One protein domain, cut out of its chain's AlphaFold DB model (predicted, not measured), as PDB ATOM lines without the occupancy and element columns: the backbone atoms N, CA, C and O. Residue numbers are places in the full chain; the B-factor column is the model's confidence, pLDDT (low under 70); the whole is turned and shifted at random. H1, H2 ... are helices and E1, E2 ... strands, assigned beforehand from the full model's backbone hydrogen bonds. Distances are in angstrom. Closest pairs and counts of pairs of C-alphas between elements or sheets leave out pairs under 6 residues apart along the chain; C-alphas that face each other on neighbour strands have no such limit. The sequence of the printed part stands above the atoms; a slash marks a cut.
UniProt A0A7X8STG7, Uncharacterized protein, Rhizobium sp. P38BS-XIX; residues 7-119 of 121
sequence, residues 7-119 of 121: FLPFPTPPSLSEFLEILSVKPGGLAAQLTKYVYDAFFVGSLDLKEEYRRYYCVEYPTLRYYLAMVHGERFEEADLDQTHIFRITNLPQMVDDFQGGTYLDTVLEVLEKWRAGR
ATOM      1  N   PHE A   7     -28.715 -39.758 -25.856       90.75
ATOM      2  CA  PHE A   7     -28.886 -38.322 -26.037       90.75
ATOM      3  C   PHE A   7     -28.578 -37.952 -27.483       90.75
ATOM      4  O   PHE A   7     -27.539 -38.347 -28.004       90.75
ATOM      5  N   LEU A   8     -29.472 -37.193 -28.116       92.00
ATOM      6  CA  LEU A   8     -29.345 -36.740 -29.499       92.00
ATOM      7  C   LEU A   8     -29.456 -35.210 -29.569       92.00
ATOM      8  O   LEU A   8     -30.567 -34.669 -29.587       92.00
ATOM      9  N   PRO A   9     -28.320 -34.499 -29.601       92.25
ATOM     10  CA  PRO A   9     -28.269 -33.083 -29.938       92.25
ATOM     11  C   PRO A   9     -28.637 -32.885 -31.412       92.25
ATOM     12  O   PRO A   9     -28.032 -33.503 -32.283       92.25
ATOM     13  N   PHE A  10     -29.641 -32.057 -31.704       90.50
ATOM     14  CA  PHE A  10     -30.137 -31.855 -33.069       90.50
ATOM     15  C   PHE A  10     -30.554 -30.397 -33.315       90.50
ATOM     16  O   PHE A  10     -31.213 -29.793 -32.462       90.50
ATOM     17  N   PRO A  11     -30.260 -29.825 -34.498       87.88
ATOM     18  CA  PRO A  11     -30.686 -28.467 -34.829       87.88
ATOM     19  C   PRO A  11     -32.187 -28.410 -35.124       87.88
ATOM     20  O   PRO A  11     -32.876 -27.468 -34.740       87.88
ATOM     21  N   THR A  12     -32.716 -29.417 -35.812       88.81
ATOM     22  CA  THR A  12     -34.145 -29.624 -36.070       88.81
ATOM     23  C   THR A  12     -34.331 -31.109 -36.381       88.81
ATOM     24  O   THR A  12     -33.548 -31.642 -37.171       88.81
ATOM     25  N   PRO A  13     -35.308 -31.805 -35.777       90.50
ATOM     26  CA  PRO A  13     -35.542 -33.216 -36.071       90.50
ATOM     27  C   PRO A  13     -36.002 -33.406 -37.530       90.50
ATOM     28  O   PRO A  13     -36.736 -32.557 -38.047       90.50
ATOM     29  N   PRO A  14     -35.610 -34.503 -38.207       92.50
ATOM     30  CA  PRO A  14     -36.186 -34.855 -39.503       92.50
ATOM     31  C   PRO A  14     -37.694 -35.069 -39.364       92.50
ATOM     32  O   PRO A  14     -38.169 -35.504 -38.320       92.50
ATOM     33  N   SER A  15     -38.457 -34.836 -40.426       93.81
ATOM     34  CA  SER A  15     -39.819 -35.367 -40.519       93.81
ATOM     35  C   SER A  15     -39.799 -36.896 -40.632       93.81
ATOM     36  O   SER A  15     -38.804 -37.484 -41.054       93.81
ATOM     37  N   LEU A  16     -40.917 -37.569 -40.331       93.19
ATOM     38  CA  LEU A  16     -41.015 -39.027 -40.494       93.19
ATOM     39  C   LEU A  16     -40.686 -39.471 -41.932       93.19
ATOM     40  O   LEU A  16     -40.028 -40.489 -42.125       93.19
ATOM     41  N   SER A  17     -41.128 -38.711 -42.938       92.81
ATOM     42  CA  SER A  17     -40.837 -39.015 -44.342       92.81
ATOM     43  C   SER A  17     -39.345 -38.916 -44.647       92.81
ATOM     44  O   SER A  17     -38.799 -39.840 -45.242       92.81
ATOM     45  N   GLU A  18     -38.680 -37.849 -44.189       93.44
ATOM     46  CA  GLU A  18     -37.225 -37.712 -44.318       93.44
ATOM     47  C   GLU A  18     -36.517 -38.839 -43.565       93.44
ATOM     48  O   GLU A  18     -35.632 -39.476 -44.112       93.44
ATOM     49  N   PHE A  19     -36.938 -39.162 -42.343       93.31
ATOM     50  CA  PHE A  19     -36.330 -40.234 -41.557       93.31
ATOM     51  C   PHE A  19     -36.374 -41.594 -42.268       93.31
ATOM     52  O   PHE A  19     -35.369 -42.304 -42.323       93.31
ATOM     53  N   LEU A  20     -37.519 -41.940 -42.866       93.00
ATOM     54  CA  LEU A  20     -37.650 -43.143 -43.688       93.00
ATOM     55  C   LEU A  20     -36.756 -43.083 -44.933       93.00
ATOM     56  O   LEU A  20     -36.123 -44.081 -45.274       93.00
ATOM     57  N   GLU A  21     -36.683 -41.928 -45.595       93.00
ATOM     58  CA  GLU A  21     -35.867 -41.727 -46.795       93.00
ATOM     59  C   GLU A  21     -34.372 -41.900 -46.513       93.00
ATOM     60  O   GLU A  21     -33.701 -42.640 -47.232       93.00
ATOM     61  N   ILE A  22     -33.849 -41.293 -45.444       92.31
ATOM     62  CA  ILE A  22     -32.414 -41.358 -45.132       92.31
ATOM     63  C   ILE A  22     -32.018 -42.792 -44.739       92.31
ATOM     64  O   ILE A  22     -30.936 -43.260 -45.086       92.31
ATOM     65  N   LEU A  23     -32.925 -43.538 -44.098       90.81
ATOM     66  CA  LEU A  23     -32.748 -44.966 -43.812       90.81
ATOM     67  C   LEU A  23     -33.031 -45.875 -45.022       90.81
ATOM     68  O   LEU A  23     -32.982 -47.097 -44.898       90.81
ATOM     69  N   SER A  24     -33.327 -45.310 -46.199       90.88
ATOM     70  CA  SER A  24     -33.673 -46.049 -47.421       90.88
ATOM     71  C   SER A  24     -34.861 -47.012 -47.251       90.88
ATOM     72  O   SER A  24     -34.958 -48.044 -47.923       90.88
ATOM     73  N   VAL A  25     -35.798 -46.678 -46.361       92.00
ATOM     74  CA  VAL A  25     -36.988 -47.478 -46.057       92.00
ATOM     75  C   VAL A  25     -38.165 -47.003 -46.902       92.00
ATOM     76  O   VAL A  25     -38.612 -45.861 -46.815       92.00
ATOM     77  N   LYS A  26     -38.732 -47.909 -47.706       90.12
ATOM     78  CA  LYS A  26     -39.926 -47.600 -48.504       90.12
ATOM     79  C   LYS A  26     -41.165 -47.437 -47.615       90.12
ATOM     80  O   LYS A  26     -41.393 -48.287 -46.750       90.12
ATOM     81  N   PRO A  27     -42.013 -46.425 -47.865       88.81
ATOM     82  CA  PRO A  27     -43.243 -46.232 -47.107       88.81
ATOM     83  C   PRO A  27     -44.234 -47.386 -47.323       88.81
ATOM     84  O   PRO A  27     -44.235 -48.051 -48.358       88.81
ATOM     85  N   GLY A  28     -45.103 -47.613 -46.334       86.31
ATOM     86  CA  GLY A  28     -46.231 -48.551 -46.429       86.31
ATOM     87  C   GLY A  28     -45.913 -50.028 -46.158       86.31
ATOM     88  O   GLY A  28     -46.834 -50.840 -46.147       86.31
ATOM     89  N   GLY A  29     -44.649 -50.390 -45.913       89.44
ATOM     90  CA  GLY A  29     -44.244 -51.756 -45.552       89.44
ATOM     91  C   GLY A  29     -44.048 -51.984 -44.047       89.44
ATOM     92  O   GLY A  29     -44.010 -51.041 -43.258       89.44
ATOM     93  N   LEU A  30     -43.832 -53.246 -43.652       87.88
ATOM     94  CA  LEU A  30     -43.501 -53.621 -42.267       87.88
ATOM     95  C   LEU A  30     -42.240 -52.900 -41.761       87.88
ATOM     96  O   LEU A  30     -42.217 -52.404 -40.639       87.88
ATOM     97  N   ALA A  31     -41.221 -52.768 -42.617       87.12
ATOM     98  CA  ALA A  31     -40.007 -52.020 -42.297       87.12
ATOM     99  C   ALA A  31     -40.312 -50.551 -41.955       87.12
ATOM    100  O   ALA A  31     -39.745 -50.020 -41.005       87.12
ATOM    101  N   ALA A  32     -41.256 -49.912 -42.657       91.31
ATOM    102  CA  ALA A  32     -41.665 -48.541 -42.352       91.31
ATOM    103  C   ALA A  32     -42.411 -48.439 -41.019       91.31
ATOM    104  O   ALA A  32     -42.226 -47.464 -40.302       91.31
ATOM    105  N   GLN A  33     -43.216 -49.442 -40.657       90.50
ATOM    106  CA  GLN A  33     -43.888 -49.476 -39.354       90.50
ATOM    107  C   GLN A  33     -42.883 -49.616 -38.206       90.50
ATOM    108  O   GLN A  33     -42.952 -48.862 -37.241       90.50
ATOM    109  N   LEU A  34     -41.912 -50.527 -38.334       88.38
ATOM    110  CA  LEU A  34     -40.849 -50.701 -37.339       88.38
ATOM    111  C   LEU A  34     -39.981 -49.448 -37.214       88.38
ATOM    112  O   LEU A  34     -39.733 -48.969 -36.112       88.38
ATOM    113  N   THR A  35     -39.593 -48.866 -38.347       90.06
ATOM    114  CA  THR A  35     -38.796 -47.635 -38.380       90.06
ATOM    115  C   THR A  35     -39.569 -46.448 -37.812       90.06
ATOM    116  O   THR A  35     -38.991 -45.610 -37.129       90.06
ATOM    117  N   LYS A  36     -40.891 -46.397 -38.010       92.75
ATOM    118  CA  LYS A  36     -41.741 -45.395 -37.367       92.75
ATOM    119  C   LYS A  36     -41.690 -45.506 -35.842       92.75
ATOM    120  O   LYS A  36     -41.599 -44.478 -35.191       92.75
ATOM    121  N   TYR A  37     -41.691 -46.707 -35.261       91.19
ATOM    122  CA  TYR A  37     -41.549 -46.835 -33.804       91.19
ATOM    123  C   TYR A  37     -40.207 -46.293 -33.297       91.19
ATOM    124  O   TYR A  37     -40.161 -45.699 -32.223       91.19
ATOM    125  N   VAL A  38     -39.133 -46.454 -34.076       91.25
ATOM    126  CA  VAL A  38     -37.827 -45.844 -33.775       91.25
ATOM    127  C   VAL A  38     -37.910 -44.322 -33.855       91.25
ATOM    128  O   VAL A  38     -37.496 -43.645 -32.919       91.25
ATOM    129  N   TYR A  39     -38.507 -43.784 -34.920       93.38
ATOM    130  CA  TYR A  39     -38.733 -42.346 -35.069       93.38
ATOM    131  C   TYR A  39     -39.530 -41.764 -33.899       93.38
ATOM    132  O   TYR A  39     -39.125 -40.770 -33.295       93.38
ATOM    133  N   ASP A  40     -40.649 -42.408 -33.563       93.19
ATOM    134  CA  ASP A  40     -41.530 -41.978 -32.487       93.19
ATOM    135  C   ASP A  40     -40.759 -41.982 -31.160       93.19
ATOM    136  O   ASP A  40     -40.831 -41.010 -30.417       93.19
ATOM    137  N   ALA A  41     -39.943 -43.002 -30.882       91.25
ATOM    138  CA  ALA A  41     -39.098 -43.031 -29.689       91.25
ATOM    139  C   ALA A  41     -38.021 -41.930 -29.669       91.25
ATOM    140  O   ALA A  41     -37.711 -41.398 -28.605       91.25
ATOM    141  N   PHE A  42     -37.448 -41.586 -30.826       92.25
ATOM    142  CA  PHE A  42     -36.312 -40.666 -30.920       92.25
ATOM    143  C   PHE A  42     -36.720 -39.196 -30.876       92.25
ATOM    144  O   PHE A  42     -36.010 -38.392 -30.273       92.25
ATOM    145  N   PHE A  43     -37.852 -38.838 -31.488       92.81
ATOM    146  CA  PHE A  43     -38.215 -37.435 -31.725       92.81
ATOM    147  C   PHE A  43     -39.606 -37.035 -31.221       92.81
ATOM    148  O   PHE A  43     -39.891 -35.843 -31.144       92.81
ATOM    149  N   VAL A  44     -40.482 -37.993 -30.894       91.31
ATOM    150  CA  VAL A  44     -41.863 -37.699 -30.453       91.31
ATOM    151  C   VAL A  44     -42.064 -38.019 -28.972       91.31
ATOM    152  O   VAL A  44     -42.635 -37.223 -28.235       91.31
ATOM    153  N   GLY A  45     -41.615 -39.194 -28.538       87.50
ATOM    154  CA  GLY A  45     -41.670 -39.670 -27.159       87.50
ATOM    155  C   GLY A  45     -40.400 -39.383 -26.358       87.50
ATOM    156  O   GLY A  45     -40.344 -39.734 -25.180       87.50
ATOM    157  N   SER A  46     -39.389 -38.777 -26.982       91.62
ATOM    158  CA  SER A  46     -38.189 -38.302 -26.299       91.62
ATOM    159  C   SER A  46     -38.445 -36.971 -25.594       91.62
ATOM    160  O   SER A  46     -39.412 -36.258 -25.863       91.62
ATOM    161  N   LEU A  47     -37.567 -36.645 -24.653       92.31
ATOM    162  CA  LEU A  47     -37.644 -35.419 -23.870       92.31
ATOM    163  C   LEU A  47     -36.616 -34.413 -24.381       92.31
ATOM    164  O   LEU A  47     -35.424 -34.712 -24.369       92.31
ATOM    165  N   ASP A  48     -37.045 -33.220 -24.788       94.56
ATOM    166  CA  ASP A  48     -36.106 -32.136 -25.089       94.56
ATOM    167  C   ASP A  48     -35.604 -31.493 -23.790       94.56
ATOM    168  O   ASP A  48     -36.305 -30.726 -23.124       94.56
ATOM    169  N   LEU A  49     -34.353 -31.792 -23.441       94.44
ATOM    170  CA  LEU A  49     -33.726 -31.329 -22.209       94.44
ATOM    171  C   LEU A  49     -33.537 -29.814 -22.171       94.44
ATOM    172  O   LEU A  49     -33.502 -29.233 -21.085       94.44
ATOM    173  N   LYS A  50     -33.413 -29.153 -23.328       94.88
ATOM    174  CA  LYS A  50     -33.300 -27.692 -23.378       94.88
ATOM    175  C   LYS A  50     -34.629 -27.028 -23.056       94.88
ATOM    176  O   LYS A  50     -34.662 -26.035 -22.323       94.88
ATOM    177  N   GLU A  51     -35.714 -27.573 -23.590       94.75
ATOM    178  CA  GLU A  51     -37.064 -27.101 -23.299       94.75
ATOM    179  C   GLU A  51     -37.447 -27.383 -21.841       94.75
ATOM    180  O   GLU A  51     -37.944 -26.489 -21.153       94.75
ATOM    181  N   GLU A  52     -37.144 -28.583 -21.346       94.81
ATOM    182  CA  GLU A  52     -37.362 -28.970 -19.953       94.81
ATOM    183  C   GLU A  52     -36.589 -28.060 -18.987       94.81
ATOM    184  O   GLU A  52     -37.171 -27.517 -18.043       94.81
ATOM    185  N   TYR A  53     -35.303 -27.810 -19.267       95.94
ATOM    186  CA  TYR A  53     -34.493 -26.869 -18.499       95.94
ATOM    187  C   TYR A  53     -35.132 -25.483 -18.465       95.94
ATOM    188  O   TYR A  53     -35.341 -24.916 -17.392       95.94
ATOM    189  N   ARG A  54     -35.492 -24.942 -19.635       95.69
ATOM    190  CA  ARG A  54     -36.081 -23.604 -19.743       95.69
ATOM    191  C   ARG A  54     -37.380 -23.488 -18.949       95.69
ATOM    192  O   ARG A  54     -37.617 -22.445 -18.347       95.69
ATOM    193  N   ARG A  55     -38.221 -24.524 -18.962       95.75
ATOM    194  CA  ARG A  55     -39.543 -24.494 -18.325       95.75
ATOM    195  C   ARG A  55     -39.504 -24.714 -16.821       95.75
ATOM    196  O   ARG A  55     -40.271 -24.066 -16.116       95.75
ATOM    197  N   TYR A  56     -38.657 -25.623 -16.349       94.69
ATOM    198  CA  TYR A  56     -38.774 -26.143 -14.986       94.69
ATOM    199  C   TYR A  56     -37.521 -25.932 -14.141       94.69
ATOM    200  O   TYR A  56     -37.636 -25.684 -12.947       94.69
ATOM    201  N   TYR A  57     -36.333 -25.964 -14.746       94.62
ATOM    202  CA  TYR A  57     -35.079 -26.069 -13.995       94.62
ATOM    203  C   TYR A  57     -34.166 -24.843 -14.104       94.62
ATOM    204  O   TYR A  57     -33.164 -24.767 -13.396       94.62
ATOM    205  N   CYS A  58     -34.508 -23.846 -14.924       93.38
ATOM    206  CA  CYS A  58     -33.701 -22.634 -15.105       93.38
ATOM    207  C   CYS A  58     -33.595 -21.756 -13.848       93.38
ATOM    208  O   CYS A  58     -32.704 -20.914 -13.762       93.38
ATOM    209  N   VAL A  59     -34.490 -21.949 -12.876       94.56
ATOM    210  CA  VAL A  59     -34.456 -21.266 -11.573       94.56
ATOM    211  C   VAL A  59     -33.638 -22.029 -10.530       94.56
ATOM    212  O   VAL A  59     -33.160 -21.429  -9.572       94.56
ATOM    213  N   GLU A  60     -33.474 -23.343 -10.707       94.50
ATOM    214  CA  GLU A  60     -32.748 -24.220  -9.780       94.50
ATOM    215  C   GLU A  60     -31.275 -24.366 -10.173       94.50
ATOM    216  O   GLU A  60     -30.393 -24.406  -9.316       94.50
ATOM    217  N   TYR A  61     -31.001 -24.418 -11.477       94.75
ATOM    218  CA  TYR A  61     -29.666 -24.601 -12.027       94.75
ATOM    219  C   TYR A  61     -29.287 -23.350 -12.831       94.75
ATOM    220  O   TYR A  61     -30.025 -22.964 -13.734       94.75
ATOM    221  N   PRO A  62     -28.128 -22.722 -12.563       93.81
ATOM    222  CA  PRO A  62     -27.759 -21.442 -13.175       93.81
ATOM    223  C   PRO A  62     -27.464 -21.533 -14.677       93.81
ATOM    224  O   PRO A  62     -27.493 -20.522 -15.375       93.81
ATOM    225  N   THR A  63     -27.126 -22.722 -15.182       94.75
ATOM    226  CA  THR A  63     -26.856 -22.946 -16.606       94.75
ATOM    227  C   THR A  63     -27.387 -24.305 -17.046       94.75
ATOM    228  O   THR A  63     -27.418 -25.252 -16.256       94.75
ATOM    229  N   LEU A  64     -27.705 -24.425 -18.340       93.88
ATOM    230  CA  LEU A  64     -28.071 -25.697 -18.968       93.88
ATOM    231  C   LEU A  64     -26.989 -26.763 -18.738       93.88
ATOM    232  O   LEU A  64     -27.298 -27.896 -18.388       93.88
ATOM    233  N   ARG A  65     -25.711 -26.391 -18.880       94.81
ATOM    234  CA  ARG A  65     -24.574 -27.291 -18.636       94.81
ATOM    235  C   ARG A  65     -24.593 -27.849 -17.210       94.81
ATOM    236  O   ARG A  65     -24.362 -29.038 -17.017       94.81
ATOM    237  N   TYR A  66     -24.877 -26.998 -16.223       94.38
ATOM    238  CA  TYR A  66     -24.954 -27.412 -14.823       94.38
ATOM    239  C   TYR A  66     -26.152 -28.338 -14.574       94.38
ATOM    240  O   TYR A  66     -25.999 -29.365 -13.920       94.38
ATOM    241  N   TYR A  67     -27.310 -28.034 -15.166       94.44
ATOM    242  CA  TYR A  67     -28.486 -28.907 -15.148       94.44
ATOM    243  C   TYR A  67     -28.195 -30.303 -15.725       94.44
ATOM    244  O   TYR A  67     -28.453 -31.307 -15.066       94.44
ATOM    245  N   LEU A  68     -27.605 -30.379 -16.922       93.69
ATOM    246  CA  LEU A  68     -27.298 -31.649 -17.592       93.69
ATOM    247  C   LEU A  68     -26.326 -32.511 -16.775       93.69
ATOM    248  O   LEU A  68     -26.568 -33.703 -16.580       93.69
ATOM    249  N   ALA A  69     -25.283 -31.893 -16.216       92.19
ATOM    250  CA  ALA A  69     -24.311 -32.592 -15.385       92.19
ATOM    251  C   ALA A  69     -24.913 -33.090 -14.063       92.19
ATOM    252  O   ALA A  69     -24.637 -34.215 -13.653       92.19
ATOM    253  N   MET A  70     -25.728 -32.271 -13.393       91.62
ATOM    254  CA  MET A  70     -26.261 -32.597 -12.067       91.62
ATOM    255  C   MET A  70     -27.457 -33.548 -12.114       91.62
ATOM    256  O   MET A  70     -27.541 -34.459 -11.294       91.62
ATOM    257  N   VAL A  71     -28.380 -33.347 -13.058       90.56
ATOM    258  CA  VAL A  71     -29.637 -34.109 -13.134       90.56
ATOM    259  C   VAL A  71     -29.485 -35.354 -13.999       90.56
ATOM    260  O   VAL A  71     -29.970 -36.428 -13.640       90.56
ATOM    261  N   HIS A  72     -28.803 -35.235 -15.139       88.81
ATOM    262  CA  HIS A  72     -28.696 -36.337 -16.099       88.81
ATOM    263  C   HIS A  72     -27.392 -37.123 -15.961       88.81
ATOM    264  O   HIS A  72     -27.371 -38.294 -16.346       88.81
ATOM    265  N   GLY A  73     -26.377 -36.539 -15.310       87.75
ATOM    266  CA  GLY A  73     -25.071 -37.158 -15.067       87.75
ATOM    267  C   GLY A  73     -24.116 -37.059 -16.255       87.75
ATOM    268  O   GLY A  73     -23.075 -37.709 -16.241       87.75
ATOM    269  N   GLU A  74     -24.462 -36.258 -17.266       85.38
ATOM    270  CA  GLU A  74     -23.766 -36.219 -18.552       85.38
ATOM    271  C   GLU A  74     -23.044 -34.894 -18.781       85.38
ATOM    272  O   GLU A  74     -23.497 -33.821 -18.370       85.38
ATOM    273  N   ARG A  75     -21.912 -34.969 -19.485       87.00
ATOM    274  CA  ARG A  75     -21.147 -33.801 -19.923       87.00
ATOM    275  C   ARG A  75     -21.226 -33.699 -21.437       87.00
ATOM    276  O   ARG A  75     -20.773 -34.595 -22.132       87.00
ATOM    277  N   PHE A  76     -21.774 -32.589 -21.911       88.31
ATOM    278  CA  PHE A  76     -21.871 -32.273 -23.332       88.31
ATOM    279  C   PHE A  76     -20.762 -31.305 -23.743       88.31
ATOM    280  O   PHE A  76     -20.409 -30.393 -22.983       88.31
ATOM    281  N   GLU A  77     -20.246 -31.485 -24.953       90.50
ATOM    282  CA  GLU A  77     -19.341 -30.533 -25.592       90.50
ATOM    283  C   GLU A  77     -20.092 -29.251 -25.991       90.50
ATOM    284  O   GLU A  77     -21.322 -29.236 -26.072       90.50
ATOM    285  N   GLU A  78     -19.372 -28.146 -26.215       89.06
ATOM    286  CA  GLU A  78     -20.008 -26.876 -26.615       89.06
ATOM    287  C   GLU A  78     -20.814 -27.012 -27.910       89.06
ATOM    288  O   GLU A  78     -21.962 -26.581 -27.947       89.06
ATOM    289  N   ALA A  79     -20.286 -27.727 -28.907       86.94
ATOM    290  CA  ALA A  79     -20.966 -27.946 -30.185       86.94
ATOM    291  C   ALA A  79     -22.348 -28.618 -30.044       86.94
ATOM    292  O   ALA A  79     -23.275 -28.306 -30.794       86.94
ATOM    293  N   ASP A  80     -22.510 -29.515 -29.067       89.25
ATOM    294  CA  ASP A  80     -23.789 -30.169 -28.776       89.25
ATOM    295  C   ASP A  80     -24.716 -29.277 -27.950       89.25
ATOM    296  O   ASP A  80     -25.934 -29.275 -28.138       89.25
ATOM    297  N   LEU A  81     -24.145 -28.479 -27.045       91.06
ATOM    298  CA  LEU A  81     -24.894 -27.477 -26.295       91.06
ATOM    299  C   LEU A  81     -25.362 -26.311 -27.157       91.06
ATOM    300  O   LEU A  81     -26.287 -25.624 -26.731       91.06
ATOM    301  N   ASP A  82     -24.784 -26.093 -28.332       90.81
ATOM    302  CA  ASP A  82     -25.211 -25.051 -29.268       90.81
ATOM    303  C   ASP A  82     -26.390 -25.496 -30.147       90.81
ATOM    304  O   ASP A  82     -27.143 -24.658 -30.643       90.81
ATOM    305  N   GLN A  83     -26.651 -26.804 -30.250       91.62
ATOM    306  CA  GLN A  83     -27.780 -27.348 -31.014       91.62
ATOM    307  C   GLN A  83     -29.126 -26.897 -30.469       91.62
ATOM    308  O   GLN A  83     -29.315 -26.845 -29.260       91.62
ATOM    309  N   THR A  84     -30.114 -26.630 -31.320       92.81
ATOM    310  CA  THR A  84     -31.435 -26.149 -30.874       92.81
ATOM    311  C   THR A  84     -32.095 -27.071 -29.845       92.81
ATOM    312  O   THR A  84     -32.670 -26.574 -28.873       92.81
ATOM    313  N   HIS A  85     -31.969 -28.386 -30.031       93.75
ATOM    314  CA  HIS A  85     -32.590 -29.422 -29.211       93.75
ATOM    315  C   HIS A  85     -31.552 -30.400 -28.664       93.75
ATOM    316  O   HIS A  85     -30.543 -30.675 -29.314       93.75
ATOM    317  N   ILE A  86     -31.831 -30.969 -27.489       94.75
ATOM    318  CA  ILE A  86     -31.103 -32.133 -26.964       94.75
ATOM    319  C   ILE A  86     -32.143 -33.161 -26.534       94.75
ATOM    320  O   ILE A  86     -32.708 -33.062 -25.444       94.75
ATOM    321  N   PHE A  87     -32.404 -34.145 -27.393       94.50
ATOM    322  CA  PHE A  87     -33.390 -35.185 -27.121       94.50
ATOM    323  C   PHE A  87     -32.798 -36.262 -26.220       94.50
ATOM    324  O   PHE A  87     -31.813 -36.903 -26.572       94.50
ATOM    325  N   ARG A  88     -33.421 -36.500 -25.068       92.56
ATOM    326  CA  ARG A  88     -33.158 -37.657 -24.215       92.56
ATOM    327  C   ARG A  88     -34.160 -38.753 -24.532       92.56
ATOM    328  O   ARG A  88     -35.362 -38.592 -24.319       92.56
ATOM    329  N   ILE A  89     -33.645 -39.890 -24.966       90.81
ATOM    330  CA  ILE A  89     -34.430 -41.079 -25.268       90.81
ATOM    331  C   ILE A  89     -34.370 -41.996 -24.053       90.81
ATOM    332  O   ILE A  89     -33.294 -42.389 -23.600       90.81
ATOM    333  N   THR A  90     -35.537 -42.285 -23.490       82.12
ATOM    334  CA  THR A  90     -35.685 -43.114 -22.285       82.12
ATOM    335  C   THR A  90     -36.079 -44.548 -22.614       82.12
ATOM    336  O   THR A  90     -35.669 -45.464 -21.908       82.12
ATOM    337  N   ASN A  91     -36.826 -44.748 -23.704       82.44
ATOM    338  CA  ASN A  91     -37.334 -46.048 -24.124       82.44
ATOM    339  C   ASN A  91     -36.915 -46.338 -25.564       82.44
ATOM    340  O   ASN A  91     -37.518 -45.827 -26.507       82.44
ATOM    341  N   LEU A  92     -35.896 -47.180 -25.728       83.81
ATOM    342  CA  LEU A  92     -35.473 -47.664 -27.037       83.81
ATOM    343  C   LEU A  92     -36.354 -48.847 -27.470       83.81
ATOM    344  O   LEU A  92     -36.530 -49.797 -26.702       83.81
ATOM    345  N   PRO A  93     -36.918 -48.830 -28.689       83.88
ATOM    346  CA  PRO A  93     -37.542 -50.015 -29.263       83.88
ATOM    347  C   PRO A  93     -36.526 -51.155 -29.383       83.88
ATOM    348  O   PRO A  93     -35.372 -50.907 -29.713       83.88
ATOM    349  N   GLN A  94     -36.975 -52.404 -29.221       81.44
ATOM    350  CA  GLN A  94     -36.114 -53.599 -29.234       81.44
ATOM    351  C   GLN A  94     -35.111 -53.640 -30.402       81.44
ATOM    352  O   GLN A  94     -33.975 -54.064 -30.237       81.44
ATOM    353  N   MET A  95     -35.517 -53.177 -31.587       80.19
ATOM    354  CA  MET A  95     -34.677 -53.149 -32.792       80.19
ATOM    355  C   MET A  95     -33.390 -52.318 -32.633       80.19
ATOM    356  O   MET A  95     -32.386 -52.605 -33.287       80.19
ATOM    357  N   VAL A  96     -33.433 -51.294 -31.782       79.38
ATOM    358  CA  VAL A  96     -32.349 -50.336 -31.519       79.38
ATOM    359  C   VAL A  96     -31.931 -50.336 -30.045       79.38
ATOM    360  O   VAL A  96     -31.265 -49.411 -29.599       79.38
ATOM    361  N   ASP A  97     -32.348 -51.344 -29.277       80.69
ATOM    362  CA  ASP A  97     -31.915 -51.536 -27.895       80.69
ATOM    363  C   ASP A  97     -30.919 -52.695 -27.837       80.69
ATOM    364  O   ASP A  97     -31.301 -53.870 -27.866       80.69
ATOM    365  N   ASP A  98     -29.633 -52.368 -27.739       70.62
ATOM    366  CA  ASP A  98     -28.541 -53.345 -27.671       70.62
ATOM    367  C   ASP A  98     -28.701 -54.314 -26.488       70.62
ATOM    368  O   ASP A  98     -28.343 -55.490 -26.584       70.62
ATOM    369  N   PHE A  99     -29.314 -53.873 -25.380       65.88
ATOM    370  CA  PHE A  99     -29.588 -54.741 -24.230       65.88
ATOM    371  C   PHE A  99     -30.679 -55.777 -24.514       65.88
ATOM    372  O   PHE A  99     -30.775 -56.779 -23.801       65.88
ATOM    373  N   GLN A 100     -31.487 -55.558 -25.550       67.25
ATOM    374  CA  GLN A 100     -32.506 -56.490 -26.028       67.25
ATOM    375  C   GLN A 100     -32.087 -57.210 -27.320       67.25
ATOM    376  O   GLN A 100     -32.920 -57.864 -27.957       67.25
ATOM    377  N   GLY A 101     -30.803 -57.124 -27.690       68.12
ATOM    378  CA  GLY A 101     -30.247 -57.747 -28.891       68.12
ATOM    379  C   GLY A 101     -30.505 -56.963 -30.180       68.12
ATOM    380  O   GLY A 101     -30.431 -57.549 -31.261       68.12
ATOM    381  N   GLY A 102     -30.827 -55.671 -30.077       70.69
ATOM    382  CA  GLY A 102     -30.866 -54.763 -31.217       70.69
ATOM    383  C   GLY A 102     -29.501 -54.667 -31.900       70.69
ATOM    384  O   GLY A 102     -28.460 -54.742 -31.258       70.69
ATOM    385  N   THR A 103     -29.507 -54.535 -33.227       77.94
ATOM    386  CA  THR A 103     -28.285 -54.375 -34.043       77.94
ATOM    387  C   THR A 103     -28.372 -53.173 -34.977       77.94
ATOM    388  O   THR A 103     -27.511 -52.980 -35.829       77.94
ATOM    389  N   TYR A 104     -29.469 -52.417 -34.896       82.25
ATOM    390  CA  TYR A 104     -29.791 -51.367 -35.857       82.25
ATOM    391  C   TYR A 104     -29.482 -49.963 -35.330       82.25
ATOM    392  O   TYR A 104     -29.537 -49.003 -36.095       82.25
ATOM    393  N   LEU A 105     -29.152 -49.837 -34.039       85.06
ATOM    394  CA  LEU A 105     -28.911 -48.552 -33.394       85.06
ATOM    395  C   LEU A 105     -27.762 -47.792 -34.064       85.06
ATOM    396  O   LEU A 105     -27.973 -46.670 -34.516       85.06
ATOM    397  N   ASP A 106     -26.598 -48.426 -34.215       84.94
ATOM    398  CA  ASP A 106     -25.418 -47.805 -34.830       84.94
ATOM    399  C   ASP A 106     -25.698 -47.300 -36.248       84.94
ATOM    400  O   ASP A 106     -25.315 -46.190 -36.606       84.94
ATOM    401  N   THR A 107     -26.432 -48.083 -37.047       87.19
ATOM    402  CA  THR A 107     -26.818 -47.680 -38.405       87.19
ATOM    403  C   THR A 107     -27.714 -46.445 -38.383       87.19
ATOM    404  O   THR A 107     -27.511 -45.522 -39.168       87.19
ATOM    405  N   VAL A 108     -28.696 -46.401 -37.478       87.94
ATOM    406  CA  VAL A 108     -29.587 -45.241 -37.346       87.94
ATOM    407  C   VAL A 108     -28.806 -44.006 -36.906       87.94
ATOM    408  O   VAL A 108     -28.985 -42.943 -37.496       87.94
ATOM    409  N   LEU A 109     -27.922 -44.139 -35.915       89.88
ATOM    410  CA  LEU A 109     -27.108 -43.036 -35.408       89.88
ATOM    411  C   LEU A 109     -26.141 -42.499 -36.465       89.88
ATOM    412  O   LEU A 109     -26.076 -41.290 -36.664       89.88
ATOM    413  N   GLU A 110     -25.447 -43.375 -37.193       89.12
ATOM    414  CA  GLU A 110     -24.521 -42.969 -38.256       89.12
ATOM    415  C   GLU A 110     -25.241 -42.188 -39.364       89.12
ATOM    416  O   GLU A 110     -24.752 -41.172 -39.866       89.12
ATOM    417  N   VAL A 111     -26.423 -42.660 -39.755       89.94
ATOM    418  CA  VAL A 111     -27.232 -42.030 -40.796       89.94
ATOM    419  C   VAL A 111     -27.775 -40.673 -40.337       89.94
ATOM    420  O   VAL A 111     -27.736 -39.701 -41.096       89.94
ATOM    421  N   LEU A 112     -28.243 -40.592 -39.091       90.44
ATOM    422  CA  LEU A 112     -28.709 -39.353 -38.476       90.44
ATOM    423  C   LEU A 112     -27.590 -38.318 -38.342       90.44
ATOM    424  O   LEU A 112     -27.817 -37.150 -38.650       90.44
ATOM    425  N   GLU A 113     -26.388 -38.740 -37.957       88.81
ATOM    426  CA  GLU A 113     -25.234 -37.852 -37.829       88.81
ATOM    427  C   GLU A 113     -24.839 -37.254 -39.185       88.81
ATOM    428  O   GLU A 113     -24.683 -36.040 -39.319       88.81
ATOM    429  N   LYS A 114     -24.786 -38.076 -40.242       87.50
ATOM    430  CA  LYS A 114     -24.543 -37.590 -41.614       87.50
ATOM    431  C   LYS A 114     -25.609 -36.596 -42.072       87.50
ATOM    432  O   LYS A 114     -25.295 -35.607 -42.734       87.50
ATOM    433  N   TRP A 115     -26.871 -36.854 -41.735       88.56
ATOM    434  CA  TRP A 115     -27.979 -35.964 -42.075       88.56
ATOM    435  C   TRP A 115     -27.914 -34.634 -41.320       88.56
ATOM    436  O   TRP A 115     -28.190 -33.587 -41.914       88.56
ATOM    437  N   ARG A 116     -27.534 -34.673 -40.036       85.69
ATOM    438  CA  ARG A 116     -27.332 -33.496 -39.186       85.69
ATOM    439  C   ARG A 116     -26.199 -32.634 -39.732       85.69
ATOM    440  O   ARG A 116     -26.434 -31.462 -40.007       85.69
ATOM    441  N   ALA A 117     -25.029 -33.222 -39.984       84.38
ATOM    442  CA  ALA A 117     -23.859 -32.510 -40.501       84.38
ATOM    443  C   ALA A 117     -24.137 -31.790 -41.837       84.38
ATOM    444  O   ALA A 117     -23.601 -30.717 -42.100       84.38
ATOM    445  N   GLY A 118     -25.025 -32.334 -42.680       80.00
ATOM    446  CA  GLY A 118     -25.452 -31.686 -43.925       80.00
ATOM    447  C   GLY A 118     -26.314 -30.426 -43.748       80.00
ATOM    448  O   GLY A 118     -26.505 -29.695 -44.719       80.00
ATOM    449  N   ARG A 119     -26.840 -30.169 -42.543       74.94
ATOM    450  CA  ARG A 119     -27.721 -29.034 -42.202       74.94
ATOM    451  C   ARG A 119     -27.094 -28.023 -41.237       74.94
ATOM    452  O   ARG A 119     -27.750 -27.046 -40.897       74.94
TER     453      ARG A 119
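AT A GLANCE: This is residues 7 to 119 of the 121 residues of an uncharacterized protein of Rhizobium sp. P38BS-XIX (UniProt A0A7X8STG7). A short two-stranded ribbon, E1 beside E2, sits in the middle of the model between two groups of helices: H1, H2 and H6 toward one end of the long axis, and H3 and H4 with the short H5 toward the other. H1 crosses H2 steeply and meets H6 nearly at a right angle, while H3 and H4 make a right-angled pair of their own. The printed part has 113 residues with six named helices and two named strands, in the order E1, H1, H2, H3, H4, H5, E2, H6; the strands are antiparallel and the class is mostly helix. The whole is compact, with a radius of gyration of the C-alphas of 15.1 A, and only just elongated, spanning 47 by 31 by 22 A.

IN THESE COORDINATES: E1 is residues 7 to 10, with C-alpha 7 at (-28.886, -38.322, -26.037), and E2 is residues 85 to 89, 12.4 A long. H2, residues 30 to 44, is the longest helix at 19.9 A and begins with C-alpha 30 at (-43.501, -53.621, -42.267). H1 is residues 16 to 22, 10.0 A long. H6, residues 105 to 117, is 18.3 A long and ends with C-alpha 117 at (-23.859, -32.510, -40.501). H3 is residues 49 to 57, 9.8 A long, H4 is residues 64 to 72, 11.0 A long, and H5 is residues 78 to 81.

HOW THE PARTS SIT: E1 and E2 are antiparallel neighbours at 152 degrees, with N 8 and O 87 at 2.8 A and N 85 and O 10 at 2.9 A, within hydrogen-bond range. Residues 47 to 48 form a short antiparallel pairing with residues 87 to 88 of E2. The closest C-alphas of H3 and E2 are those of Leu 49 and Ile 86, 5.5 A apart; those of H2 and E2 are Phe 42 and Ile 89, 6.0 A apart. The closest C-alphas of E1 and H5 are those of Pro 9 and Asp 80, 5.5 A apart. H1 and H2 touch, closest at the C-alphas of Leu 16 and Tyr 39, 6.8 A, and run opposite ways at a steep tilt of 68 degrees, only just short of about perpendicular. H6 only just touches H1, with residues 111 to 115 alone and 3 pairs of C-alphas within 8 A, the closest being Ile 22 and Val 111 at 6.8 A; their lines are about perpendicular at 87 degrees. H2 and H6 are apart. H3 and H4 touch, closest at the C-alphas of Tyr 53 and Leu 64, 6.5 A, about perpendicular at 88 degrees. Every O i to N i+4 pair is within hydrogen-bond range in H1, H2, H3, H4 and H6; H5 is too short for one.

THE WHOLE: The C-alphas farthest apart are those of Gly 29 and Pro 62, 47.3 A. The printed part has no cut. The link from E2 to H6, residues 90 to 104, is long. Mean pLDDT of the printed part is 89.1, and residues 99 to 101 are under 70.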